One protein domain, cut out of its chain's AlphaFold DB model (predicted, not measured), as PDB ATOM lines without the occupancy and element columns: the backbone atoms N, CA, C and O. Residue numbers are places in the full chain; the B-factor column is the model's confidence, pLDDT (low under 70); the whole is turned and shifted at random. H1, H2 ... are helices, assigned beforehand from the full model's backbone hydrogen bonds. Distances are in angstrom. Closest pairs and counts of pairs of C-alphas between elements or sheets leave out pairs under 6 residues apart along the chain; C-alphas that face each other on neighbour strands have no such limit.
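Overview. This is residues 176 to 264 of the 339 residues of the protein "DUF1351 domain-containing protein" of Desulfosporosinus fructosivorans (UniProt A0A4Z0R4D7). A long, thin rod in which two helices running the same way overlap along part of their lengths, the later part of H1 beside the first part of H3, and the short helix H2 folds back between them in the chain and packs on both. Residues 176 to 184 of H1 stick out at one end of this small three-helix body, and residues 242 to 264 of H3 make a much longer arm at the other. The printed part has 89 residues with three named helices, in the order H1, H2, H3, and no named strand; the class is all helix. The whole is extended, with a radius of gyration of the C-alphas of 21.0 A, and its C-alphas span 82 by 17 by 16 A.

Arrangement. H3, residues 223 to 264, is the longest helix. It touches H1, residues 176 to 202, with residues 223 to 234 alone, and H1 takes part with residues 188 to 200 alone. The closest C-alphas of the two are those of Ala 199 and Ala 234, 6.3 A apart, and the helices run the same way at a shallow tilt of 18 degrees. H2, residues 211 to 219, touches H3 at residues 226 to 230 alone; their closest C-alphas, those of Tyr 214 and Val 226, are 6.6 A apart. H2 and H3 form a helical hairpin, running opposite ways at a shallow tilt of 33 degrees, only just short of steep. H1 and H2 form another helical hairpin, opposite ways at a steep tilt of 38 degrees. H1 touches H2 with residues 189 to 197 alone, and their closest C-alphas, those of Lys 193 and Pro 211, are 5.4 A apart. The packing of H1, H2 and H3 is mostly aligned, but only just: 2 of the 3 touching pairs are at a shallow tilt. In H1 and H3 every O i to N i+4 pair is within hydrogen-bond range; in H2 2 of 5 are, beside 4 of 6 O i to N i+3 pairs.

Along the chain. H3 has 42 residues and measures 61.7 A from C-alpha 223 at (27.691, 48.613, -35.700) to C-alpha 264 at (32.974, -10.350, -53.007). H1 has 27 residues and measures 38.3 A, beginning with C-alpha 176 at (28.714, 64.166, -19.227). H2 has 9 residues and measures 13.9 A.

Size, cuts and confidence. The two C-alphas farthest apart are those of Lys 176 and Ala 264, at 81.9 A. Without the stretches that stand free, residues 176 to 184 and 242 to 264, the body has 57 residues and spans 33 by 16 by 14 A. The link from H1 to H2 is short, with 8 residues, and that from H2 to H3 is tight, with 3. The printed part has no cut. The mean pLDDT of the printed part is 93.8, and residue 264 alone is under 70.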
ATOM      1  N   LYS A 176      29.997  64.676 -18.715       97.62
ATOM      2  CA  LYS A 176      28.714  64.166 -19.227       97.62
ATOM      3  C   LYS A 176      28.818  63.701 -20.674       97.62
ATOM      4  O   LYS A 176      28.361  62.612 -21.001       97.62
ATOM      5  N   THR A 177      29.442  64.503 -21.534       97.62
ATOM      6  CA  THR A 177      29.659  64.133 -22.941       97.62
ATOM      7  C   THR A 177      30.543  62.889 -23.057       97.62
ATOM      8  O   THR A 177      30.246  61.988 -23.839       97.62
ATOM      9  N   ALA A 178      31.610  62.810 -22.258       97.75
ATOM     10  CA  ALA A 178      32.491  61.649 -22.217       97.75
ATOM     11  C   ALA A 178      31.753  60.391 -21.738       97.75
ATOM     12  O   ALA A 178      31.925  59.335 -22.340       97.75
ATOM     13  N   LYS A 179      30.891  60.517 -20.723       97.75
ATOM     14  CA  LYS A 179      30.090  59.410 -20.194       97.75
ATOM     15  C   LYS A 179      29.085  58.892 -21.218       97.75
ATOM     16  O   LYS A 179      29.044  57.695 -21.461       97.75
ATOM     17  N   LEU A 180      28.356  59.786 -21.886       97.56
ATOM     18  CA  LEU A 180      27.438  59.403 -22.963       97.56
ATOM     19  C   LEU A 180      28.146  58.618 -24.072       97.56
ATOM     20  O   LEU A 180      27.598  57.644 -24.581       97.56
ATOM     21  N   GLN A 181      29.363  59.028 -24.435       96.69
ATOM     22  CA  GLN A 181      30.148  58.306 -25.430       96.69
ATOM     23  C   GLN A 181      30.617  56.942 -24.908       96.69
ATOM     24  O   GLN A 181      30.497  55.960 -25.630       96.69
ATOM     25  N   GLN A 182      31.109  56.869 -23.669       97.75
ATOM     26  CA  GLN A 182      31.521  55.608 -23.052       97.75
ATOM     27  C   GLN A 182      30.359  54.606 -22.997       97.75
ATOM     28  O   GLN A 182      30.519  53.473 -23.434       97.75
ATOM     29  N   ASP A 183      29.185  55.032 -22.528       97.38
ATOM     30  CA  ASP A 183      28.005  54.166 -22.417       97.38
ATOM     31  C   ASP A 183      27.546  53.663 -23.787       97.38
ATOM     32  O   ASP A 183      27.151  52.506 -23.929       97.38
ATOM     33  N   LYS A 184      27.624  54.518 -24.812       96.56
ATOM     34  CA  LYS A 184      27.334  54.124 -26.189       96.56
ATOM     35  C   LYS A 184      28.324  53.073 -26.688       96.56
ATOM     36  O   LYS A 184      27.902  52.054 -27.217       96.56
ATOM     37  N   ASP A 185      29.621  53.295 -26.498       96.06
ATOM     38  CA  ASP A 185      30.653  52.371 -26.975       96.06
ATOM     39  C   ASP A 185      30.578  51.023 -26.223       96.06
ATOM     40  O   ASP A 185      30.759  49.960 -26.823       96.06
ATOM     41  N   GLU A 186      30.233  51.040 -24.930       96.12
ATOM     42  CA  GLU A 186      29.940  49.841 -24.133       96.12
ATOM     43  C   GLU A 186      28.708  49.085 -24.663       96.12
ATOM     44  O   GLU A 186      28.757  47.859 -24.802       96.12
ATOM     45  N   GLN A 187      27.628  49.797 -25.007       97.12
ATOM     46  CA  GLN A 187      26.427  49.214 -25.618       97.12
ATOM     47  C   GLN A 187      26.717  48.608 -26.991       97.12
ATOM     48  O   GLN A 187      26.306  47.477 -27.251       97.12
ATOM     49  N   ASP A 188      27.460  49.315 -27.841       97.44
ATOM     50  CA  ASP A 188      27.854  48.853 -29.172       97.44
ATOM     51  C   ASP A 188      28.708  47.575 -29.064       97.44
ATOM     52  O   ASP A 188      28.460  46.583 -29.756       97.44
ATOM     53  N   CYS A 189      29.658  47.539 -28.122       96.88
ATOM     54  CA  CYS A 189      30.452  46.342 -27.839       96.88
ATOM     55  C   CYS A 189      29.595  45.175 -27.327       96.88
ATOM     56  O   CYS A 189      29.780  44.036 -27.761       96.88
ATOM     57  N   ALA A 190      28.672  45.429 -26.396       97.75
ATOM     58  CA  ALA A 190      27.780  44.404 -25.855       97.75
ATOM     59  C   ALA A 190      26.846  43.838 -26.935       97.75
ATOM     60  O   ALA A 190      26.667  42.623 -27.020       97.75
ATOM     61  N   PHE A 191      26.313  44.703 -27.799       97.69
ATOM     62  CA  PHE A 191      25.480  44.314 -28.931       97.69
ATOM     63  C   PHE A 191      26.234  43.393 -29.893       97.69
ATOM     64  O   PHE A 191      25.737  42.319 -30.226       97.69
ATOM     65  N   ILE A 192      27.457  43.763 -30.288       98.19
ATOM     66  CA  ILE A 192      28.282  42.938 -31.178       98.19
ATOM     67  C   ILE A 192      28.627  41.587 -30.543       98.19
ATOM     68  O   ILE A 192      28.512  40.562 -31.213       98.19
ATOM     69  N   LYS A 193      28.979  41.548 -29.252       97.94
ATOM     70  CA  LYS A 193      29.208  40.279 -28.535       97.94
ATOM     71  C   LYS A 193      27.978  39.372 -28.586       97.94
ATOM     72  O   LYS A 193      28.090  38.227 -29.015       97.94
ATOM     73  N   ALA A 194      26.807  39.907 -28.240       97.56
ATOM     74  CA  ALA A 194      25.553  39.159 -28.269       97.56
ATOM     75  C   ALA A 194      25.198  38.671 -29.683       97.56
ATOM     76  O   ALA A 194      24.696  37.561 -29.848       97.56
ATOM     77  N   LYS A 195      25.485  39.467 -30.721       97.62
ATOM     78  CA  LYS A 195      25.280  39.066 -32.119       97.62
ATOM     79  C   LYS A 195      26.193  37.930 -32.556       97.62
ATOM     80  O   LYS A 195      25.720  37.019 -33.228       97.62
ATOM     81  N   VAL A 196      27.460  37.942 -32.146       97.81
ATOM     82  CA  VAL A 196      28.391  36.835 -32.413       97.81
ATOM     83  C   VAL A 196      27.936  35.553 -31.713       97.81
ATOM     84  O   VAL A 196      27.905  34.495 -32.339       97.81
ATOM     85  N   GLU A 197      27.530  35.640 -30.444       96.19
ATOM     86  CA  GLU A 197      26.994  34.498 -29.690       96.19
ATOM     87  C   GLU A 197      25.724  33.930 -30.340       96.19
ATOM     88  O   GLU A 197      25.619  32.719 -30.546       96.19
ATOM     89  N   LEU A 198      24.792  34.804 -30.730       96.50
ATOM     90  CA  LEU A 198      23.567  34.423 -31.432       96.50
ATOM     91  C   LEU A 198      23.878  33.751 -32.772       96.50
ATOM     92  O   LEU A 198      23.295  32.712 -33.068       96.50
ATOM     93  N   ALA A 199      24.800  34.304 -33.563       96.62
ATOM     94  CA  ALA A 199      25.195  33.729 -34.844       96.62
ATOM     95  C   ALA A 199      25.845  32.347 -34.669       96.62
ATOM     96  O   ALA A 199      25.454  31.400 -35.351       96.62
ATOM     97  N   ASN A 200      26.765  32.188 -33.712       95.56
ATOM     98  CA  ASN A 200      27.351  30.882 -33.410       95.56
ATOM     99  C   ASN A 200      26.267  29.849 -33.051       95.56
ATOM    100  O   ASN A 200      26.263  28.747 -33.595       95.56
ATOM    101  N   ALA A 201      25.305  30.218 -32.199       95.06
ATOM    102  CA  ALA A 201      24.208  29.329 -31.817       95.06
ATOM    103  C   ALA A 201      23.269  29.000 -32.993       95.06
ATOM    104  O   ALA A 201      22.929  27.836 -33.210       95.06
ATOM    105  N   GLN A 202      22.862  30.007 -33.770       95.25
ATOM    106  CA  GLN A 202      21.918  29.863 -34.880       95.25
ATOM    107  C   GLN A 202      22.469  28.976 -36.003       95.25
ATOM    108  O   GLN A 202      21.725  28.180 -36.576       95.25
ATOM    109  N   TYR A 203      23.761  29.105 -36.307       94.31
ATOM    110  CA  TYR A 203      24.429  28.369 -37.382       94.31
ATOM    111  C   TYR A 203      25.183  27.123 -36.890       94.31
ATOM    112  O   TYR A 203      25.901  26.509 -37.673       94.31
ATOM    113  N   GLN A 204      24.997  26.725 -35.622       92.44
ATOM    114  CA  GLN A 204      25.617  25.537 -35.007       92.44
ATOM    115  C   GLN A 204      27.158  25.554 -35.050       92.44
ATOM    116  O   GLN A 204      27.807  24.510 -35.094       92.44
ATOM    117  N   LEU A 205      27.751  26.748 -34.994       90.69
ATOM    118  CA  LEU A 205      29.196  26.950 -35.012       90.69
ATOM    119  C   LEU A 205      29.748  26.829 -33.587       90.69
ATOM    120  O   LEU A 205      29.307  27.523 -32.668       90.69
ATOM    121  N   THR A 206      30.748  25.971 -33.383       85.50
ATOM    122  CA  THR A 206      31.329  25.736 -32.049       85.50
ATOM    123  C   THR A 206      32.392  26.789 -31.734       85.50
ATOM    124  O   THR A 206      33.587  26.532 -31.849       85.50
ATOM    125  N   ASN A 207      31.952  27.992 -31.346       81.44
ATOM    126  CA  ASN A 207      32.817  29.151 -31.062       81.44
ATOM    127  C   ASN A 207      33.762  29.518 -32.222       81.44
ATOM    128  O   ASN A 207      34.864  30.020 -32.001       81.44
ATOM    129  N   THR A 208      33.334  29.262 -33.461       91.25
ATOM    130  CA  THR A 208      34.130  29.566 -34.656       91.25
ATOM    131  C   THR A 208      34.255  31.076 -34.856       91.25
ATOM    132  O   THR A 208      35.336  31.571 -35.175       91.25
ATOM    133  N   LEU A 209      33.171  31.823 -34.623       94.50
ATOM    134  CA  LEU A 209      33.209  33.282 -34.616       94.50
ATOM    135  C   LEU A 209      33.667  33.784 -33.247       94.50
ATOM    136  O   LEU A 209      33.056  33.460 -32.225       94.50
ATOM    137  N   LEU A 210      34.721  34.602 -33.231       95.25
ATOM    138  CA  LEU A 210      35.302  35.152 -32.008       95.25
ATOM    139  C   LEU A 210      34.927  36.633 -31.850       95.25
ATOM    140  O   LEU A 210      35.306  37.432 -32.712       95.25
ATOM    141  N   PRO A 211      34.263  37.043 -30.749       95.44
ATOM    142  CA  PRO A 211      33.819  38.425 -30.563       95.44
ATOM    143  C   PRO A 211      34.928  39.467 -30.740       95.44
ATOM    144  O   PRO A 211      34.723  40.483 -31.400       95.44
ATOM    145  N   ASP A 212      36.129  39.190 -30.231       95.62
ATOM    146  CA  ASP A 212      37.269  40.111 -30.290       95.62
ATOM    147  C   ASP A 212      37.686  40.497 -31.717       95.62
ATOM    148  O   ASP A 212      38.216  41.592 -31.921       95.62
ATOM    149  N   GLN A 213      37.451  39.635 -32.713       95.25
ATOM    150  CA  GLN A 213      37.749  39.954 -34.114       95.25
ATOM    151  C   GLN A 213      36.838  41.074 -34.623       95.25
ATOM    152  O   GLN A 213      37.312  42.007 -35.269       95.25
ATOM    153  N   TYR A 214      35.556  41.017 -34.263       97.38
ATOM    154  CA  TYR A 214      34.537  41.980 -34.669       97.38
ATOM    155  C   TYR A 214      34.593  43.268 -33.849       97.38
ATOM    156  O   TYR A 214      34.432  44.355 -34.399       97.38
ATOM    157  N   LEU A 215      34.906  43.177 -32.553       97.12
ATOM    158  CA  LEU A 215      35.050  44.350 -31.684       97.12
ATOM    159  C   LEU A 215      36.154  45.300 -32.161       97.12
ATOM    160  O   LEU A 215      35.988  46.513 -32.097       97.12
ATOM    161  N   ARG A 216      37.257  44.775 -32.708       96.12
ATOM    162  CA  ARG A 216      38.324  45.607 -33.297       96.12
ATOM    163  C   ARG A 216      37.845  46.412 -34.508       96.12
ATOM    164  O   ARG A 216      38.377  47.489 -34.760       96.12
ATOM    165  N   LEU A 217      36.847  45.911 -35.240       96.69
ATOM    166  CA  LEU A 217      36.294  46.589 -36.414       96.69
ATOM    167  C   LEU A 217      35.474  47.822 -36.032       96.69
ATOM    168  O   LEU A 217      35.407  48.754 -36.830       96.69
ATOM    169  N   LEU A 218      34.910  47.874 -34.817       95.62
ATOM    170  CA  LEU A 218      34.156  49.035 -34.323       95.62
ATOM    171  C   LEU A 218      35.006  50.314 -34.242       95.62
ATOM    172  O   LEU A 218      34.461  51.411 -34.191       95.62
ATOM    173  N   ALA A 219      36.336  50.200 -34.297       92.94
ATOM    174  CA  ALA A 219      37.222  51.357 -34.390       92.94
ATOM    175  C   ALA A 219      37.093  52.123 -35.724       92.94
ATOM    176  O   ALA A 219      37.472  53.292 -35.789       92.94
ATOM    177  N   TYR A 220      36.603  51.483 -36.793       95.38
ATOM    178  CA  TYR A 220      36.535  52.075 -38.138       95.38
ATOM    179  C   TYR A 220      35.321  51.644 -38.976       95.38
ATOM    180  O   TYR A 220      35.220  52.028 -40.142       95.38
ATOM    181  N   ARG A 221      34.400  50.855 -38.417       96.19
ATOM    182  CA  ARG A 221      33.134  50.450 -39.041       96.19
ATOM    183  C   ARG A 221      31.971  50.727 -38.106       96.19
ATOM    184  O   ARG A 221      32.118  50.693 -36.887       96.19
ATOM    185  N   SER A 222      30.803  50.972 -38.684       96.81
ATOM    186  CA  SER A 222      29.562  51.105 -37.931       96.81
ATOM    187  C   SER A 222      29.091  49.757 -37.385       96.81
ATOM    188  O   SER A 222      29.353  48.700 -37.961       96.81
ATOM    189  N   VAL A 223      28.316  49.801 -36.301       97.50
ATOM    190  CA  VAL A 223      27.691  48.613 -35.700       97.50
ATOM    191  C   VAL A 223      26.881  47.816 -36.729       97.50
ATOM    192  O   VAL A 223      26.953  46.593 -36.743       97.50
ATOM    193  N   ALA A 224      26.163  48.495 -37.629       97.38
ATOM    194  CA  ALA A 224      25.364  47.852 -38.672       97.38
ATOM    195  C   ALA A 224      26.224  47.100 -39.703       97.38
ATOM    196  O   ALA A 224      25.871  45.997 -40.115       97.38
ATOM    197  N   GLU A 225      27.366  47.667 -40.105       97.69
ATOM    198  CA  GLU A 225      28.299  47.000 -41.021       97.69
ATOM    199  C   GLU A 225      28.952  45.780 -40.371       97.69
ATOM    200  O   GLU A 225      29.152  44.763 -41.034       97.69
ATOM    201  N   VAL A 226      29.281  45.870 -39.079       98.12
ATOM    202  CA  VAL A 226      29.846  44.741 -38.332       98.12
ATOM    203  C   VAL A 226      28.789  43.649 -38.117       98.12
ATOM    204  O   VAL A 226      29.101  42.482 -38.324       98.12
ATOM    205  N   ASP A 227      27.537  43.993 -37.802       97.44
ATOM    206  CA  ASP A 227      26.416  43.037 -37.682       97.44
ATOM    207  C   ASP A 227      26.144  42.289 -39.000       97.44
ATOM    208  O   ASP A 227      25.998  41.062 -39.028       97.44
ATOM    209  N   ALA A 228      26.146  43.017 -40.122       97.75
ATOM    210  CA  ALA A 228      26.013  42.421 -41.448       97.75
ATOM    211  C   ALA A 228      27.182  41.474 -41.770       97.75
ATOM    212  O   ALA A 228      26.960  40.391 -42.313       97.75
ATOM    213  N   LEU A 229      28.411  41.852 -41.399       97.75
ATOM    214  CA  LEU A 229      29.593  41.014 -41.592       97.75
ATOM    215  C   LEU A 229      29.523  39.727 -40.762       97.75
ATOM    216  O   LEU A 229      29.741  38.658 -41.316       97.75
ATOM    217  N   ILE A 230      29.141  39.809 -39.483       98.00
ATOM    218  CA  ILE A 230      28.942  38.631 -38.617       98.00
ATOM    219  C   ILE A 230      27.958  37.655 -39.265       98.00
ATOM    220  O   ILE A 230      28.211  36.453 -39.322       98.00
ATOM    221  N   THR A 231      26.843  38.178 -39.778       96.88
ATOM    222  CA  THR A 231      25.815  37.362 -40.435       96.88
ATOM    223  C   THR A 231      26.352  36.705 -41.709       96.88
ATOM    224  O   THR A 231      26.132  35.514 -41.925       96.88
ATOM    225  N   SER A 232      27.079  37.459 -42.540       97.12
ATOM    226  CA  SER A 232      27.697  36.949 -43.770       97.12
ATOM    227  C   SER A 232      28.713  35.844 -43.476       97.12
ATOM    228  O   SER A 232      28.629  34.762 -44.055       97.12
ATOM    229  N   ASP A 233      29.625  36.081 -42.531       97.31
ATOM    230  CA  ASP A 233      30.662  35.125 -42.143       97.31
ATOM    231  C   ASP A 233      30.045  33.833 -41.588       97.31
ATOM    232  O   ASP A 233      30.473  32.734 -41.946       97.31
ATOM    233  N   ALA A 234      28.999  33.946 -40.758       96.62
ATOM    234  CA  ALA A 234      28.296  32.792 -40.201       96.62
ATOM    235  C   ALA A 234      27.676  31.905 -41.295       96.62
ATOM    236  O   ALA A 234      27.835  30.681 -41.270       96.62
ATOM    237  N   ILE A 235      27.013  32.521 -42.282       96.00
ATOM    238  CA  ILE A 235      26.435  31.812 -43.432       96.00
ATOM    239  C   ILE A 235      27.542  31.097 -44.207       96.00
ATOM    240  O   ILE A 235      27.457  29.885 -44.406       96.00
ATOM    241  N   GLU A 236      28.597  31.813 -44.595       95.81
ATOM    242  CA  GLU A 236      29.684  31.250 -45.399       95.81
ATOM    243  C   GLU A 236      30.392  30.081 -44.708       95.81
ATOM    244  O   GLU A 236      30.714  29.077 -45.352       95.81
ATOM    245  N   ILE A 237      30.635  30.191 -43.399       94.88
ATOM    246  CA  ILE A 237      31.246  29.120 -42.608       94.88
ATOM    247  C   ILE A 237      30.305  27.916 -42.539       94.88
ATOM    248  O   ILE A 237      30.738  26.812 -42.865       94.88
ATOM    249  N   SER A 238      29.025  28.115 -42.210       94.00
ATOM    250  CA  SER A 238      28.062  27.010 -42.110       94.00
ATOM    251  C   SER A 238      27.870  26.270 -43.441       94.00
ATOM    252  O   SER A 238      27.816  25.040 -43.487       94.00
ATOM    253  N   GLU A 239      27.840  26.997 -44.563       93.56
ATOM    254  CA  GLU A 239      27.757  26.394 -45.889       93.56
ATOM    255  C   GLU A 239      29.014  25.600 -46.237       93.56
ATOM    256  O   GLU A 239      28.926  24.546 -46.875       93.56
ATOM    257  N   ARG A 240      30.189  26.103 -45.844       93.38
ATOM    258  CA  ARG A 240      31.467  25.419 -46.042       93.38
ATOM    259  C   ARG A 240      31.519  24.129 -45.229       93.38
ATOM    260  O   ARG A 240      31.850  23.096 -45.799       93.38
ATOM    261  N   GLU A 241      31.131  24.166 -43.957       91.00
ATOM    262  CA  GLU A 241      31.056  22.983 -43.091       91.00
ATOM    263  C   GLU A 241      30.069  21.948 -43.639       91.00
ATOM    264  O   GLU A 241      30.409  20.770 -43.733       91.00
ATOM    265  N   ARG A 242      28.897  22.380 -44.127       90.38
ATOM    266  CA  ARG A 242      27.932  21.480 -44.779       90.38
ATOM    267  C   ARG A 242      28.512  20.817 -46.029       90.38
ATOM    268  O   ARG A 242      28.329  19.620 -46.224       90.38
ATOM    269  N   LYS A 243      29.207  21.580 -46.882       93.62
ATOM    270  CA  LYS A 243      29.855  21.051 -48.097       93.62
ATOM    271  C   LYS A 243      30.963  20.052 -47.758       93.62
ATOM    272  O   LYS A 243      31.079  19.042 -48.444       93.62
ATOM    273  N   VAL A 244      31.755  20.326 -46.720       92.56
ATOM    274  CA  VAL A 244      32.795  19.407 -46.230       92.56
ATOM    275  C   VAL A 244      32.156  18.126 -45.695       92.56
ATOM    276  O   VAL A 244      32.504  17.051 -46.167       92.56
ATOM    277  N   ALA A 245      31.144  18.228 -44.831       90.62
ATOM    278  CA  ALA A 245      30.432  17.064 -44.300       90.62
ATOM    279  C   ALA A 245      29.783  16.209 -45.405       90.62
ATOM    280  O   ALA A 245      29.840  14.981 -45.359       90.62
ATOM    281  N   GLU A 246      29.201  16.836 -46.432       93.00
ATOM    282  CA  GLU A 246      28.645  16.126 -47.591       93.00
ATOM    283  C   GLU A 246      29.738  15.420 -48.415       93.00
ATOM    284  O   GLU A 246      29.543  14.291 -48.874       93.00
ATOM    285  N   ALA A 247      30.893  16.061 -48.613       92.44
ATOM    286  CA  ALA A 247      32.027  15.465 -49.313       92.44
ATOM    287  C   ALA A 247      32.631  14.288 -48.530       92.44
ATOM    288  O   ALA A 247      32.936  13.251 -49.127       92.44
ATOM    289  N   ASP A 248      32.738  14.417 -47.210       92.19
ATOM    290  CA  ASP A 248      33.211  13.362 -46.316       92.19
ATOM    291  C   ASP A 248      32.245  12.174 -46.328       92.19
ATOM    292  O   ASP A 248      32.677  11.031 -46.486       92.19
ATOM    293  N   PHE A 249      30.933  12.435 -46.282       91.19
ATOM    294  CA  PHE A 249      29.903  11.403 -46.405       91.19
ATOM    295  C   PHE A 249      30.000  10.648 -47.739       91.19
ATOM    296  O   PHE A 249      30.059   9.420 -47.747       91.19
ATOM    297  N   LYS A 250      30.112  11.359 -48.872       93.19
ATOM    298  CA  LYS A 250      30.284  10.736 -50.203       93.19
ATOM    299  C   LYS A 250      31.581   9.935 -50.314       93.19
ATOM    300  O   LYS A 250      31.633   8.914 -50.997       93.19
ATOM    301  N   THR A 251      32.650  10.407 -49.680       91.94
ATOM    302  CA  THR A 251      33.933   9.692 -49.643       91.94
ATOM    303  C   THR A 251      33.820   8.406 -48.828       91.94
ATOM    304  O   THR A 251      34.300   7.361 -49.268       91.94
ATOM    305  N   ALA A 252      33.142   8.462 -47.680       91.00
ATOM    306  CA  ALA A 252      32.890   7.310 -46.823       91.00
ATOM    307  C   ALA A 252      31.991   6.260 -47.500       91.00
ATOM    308  O   ALA A 252      32.289   5.070 -47.422       91.00
ATOM    309  N   GLU A 253      30.950   6.694 -48.217       92.19
ATOM    310  CA  GLU A 253      30.074   5.823 -49.014       92.19
ATOM    311  C   GLU A 253      30.869   5.071 -50.092       92.19
ATOM    312  O   GLU A 253      30.873   3.841 -50.108       92.19
ATOM    313  N   LYS A 254      31.658   5.785 -50.908       91.31
ATOM    314  CA  LYS A 254      32.532   5.166 -51.927       91.31
ATOM    315  C   LYS A 254      33.544   4.186 -51.331       91.31
ATOM    316  O   LYS A 254      33.853   3.162 -51.940       91.31
ATOM    317  N   TYR A 255      34.097   4.496 -50.159       90.00
ATOM    318  CA  TYR A 255      35.023   3.604 -49.463       90.00
ATOM    319  C   TYR A 255      34.322   2.328 -48.971       90.00
ATOM    320  O   TYR A 255      34.857   1.232 -49.146       90.00
ATOM    321  N   ALA A 256      33.114   2.451 -48.413       89.25
ATOM    322  CA  ALA A 256      32.304   1.312 -47.991       89.25
ATOM    323  C   ALA A 256      31.923   0.411 -49.180       89.25
ATOM    324  O   ALA A 256      32.098  -0.806 -49.102       89.25
ATOM    325  N   GLU A 257      31.495   0.994 -50.303       88.94
ATOM    326  CA  GLU A 257      31.212   0.262 -51.546       88.94
ATOM    327  C   GLU A 257      32.445  -0.500 -52.061       88.94
ATOM    328  O   GLU A 257      32.354  -1.679 -52.410       88.94
ATOM    329  N   ALA A 258      33.624   0.133 -52.048       85.88
ATOM    330  CA  ALA A 258      34.872  -0.504 -52.467       85.88
ATOM    331  C   ALA A 258      35.293  -1.673 -51.554       85.88
ATOM    332  O   ALA A 258      35.864  -2.656 -52.038       85.88
ATOM    333  N   LEU A 259      35.021  -1.596 -50.245       86.38
ATOM    334  CA  LEU A 259      35.254  -2.705 -49.312       86.38
ATOM    335  C   LEU A 259      34.305  -3.880 -49.575       86.38
ATOM    336  O   LEU A 259      34.757  -5.026 -49.577       86.38
ATOM    337  N   ILE A 260      33.023  -3.607 -49.839       85.69
ATOM    338  CA  ILE A 260      32.032  -4.638 -50.185       85.69
ATOM    339  C   ILE A 260      32.430  -5.345 -51.488       85.69
ATOM    340  O   ILE A 260      32.428  -6.576 -51.538       85.69
ATOM    341  N   ALA A 261      32.849  -4.596 -52.512       81.19
ATOM    342  CA  ALA A 261      33.319  -5.166 -53.776       81.19
ATOM    343  C   ALA A 261      34.555  -6.070 -53.590       81.19
ATOM    344  O   ALA A 261      34.593  -7.184 -54.106       81.19
ATOM    345  N   LYS A 262      35.541  -5.650 -52.784       80.00
ATOM    346  CA  LYS A 262      36.729  -6.472 -52.482       80.00
ATOM    347  C   LYS A 262      36.416  -7.733 -51.674       80.00
ATOM    348  O   LYS A 262      37.108  -8.734 -51.837       80.00
ATOM    349  N   ALA A 263      35.411  -7.697 -50.799       72.31
ATOM    350  CA  ALA A 263      34.974  -8.873 -50.050       72.31
ATOM    351  C   ALA A 263      34.261  -9.907 -50.943       72.31
ATOM    352  O   ALA A 263      34.324 -11.099 -50.651       72.31
ATOM    353  N   ALA A 264      33.624  -9.469 -52.035       65.56
ATOM    354  CA  ALA A 264      32.974 -10.350 -53.007       65.56
ATOM    355  C   ALA A 264      33.970 -11.098 -53.919       65.56
ATOM    356  O   ALA A 264      33.693 -12.230 -54.307       65.56
TER     357      ALA A 264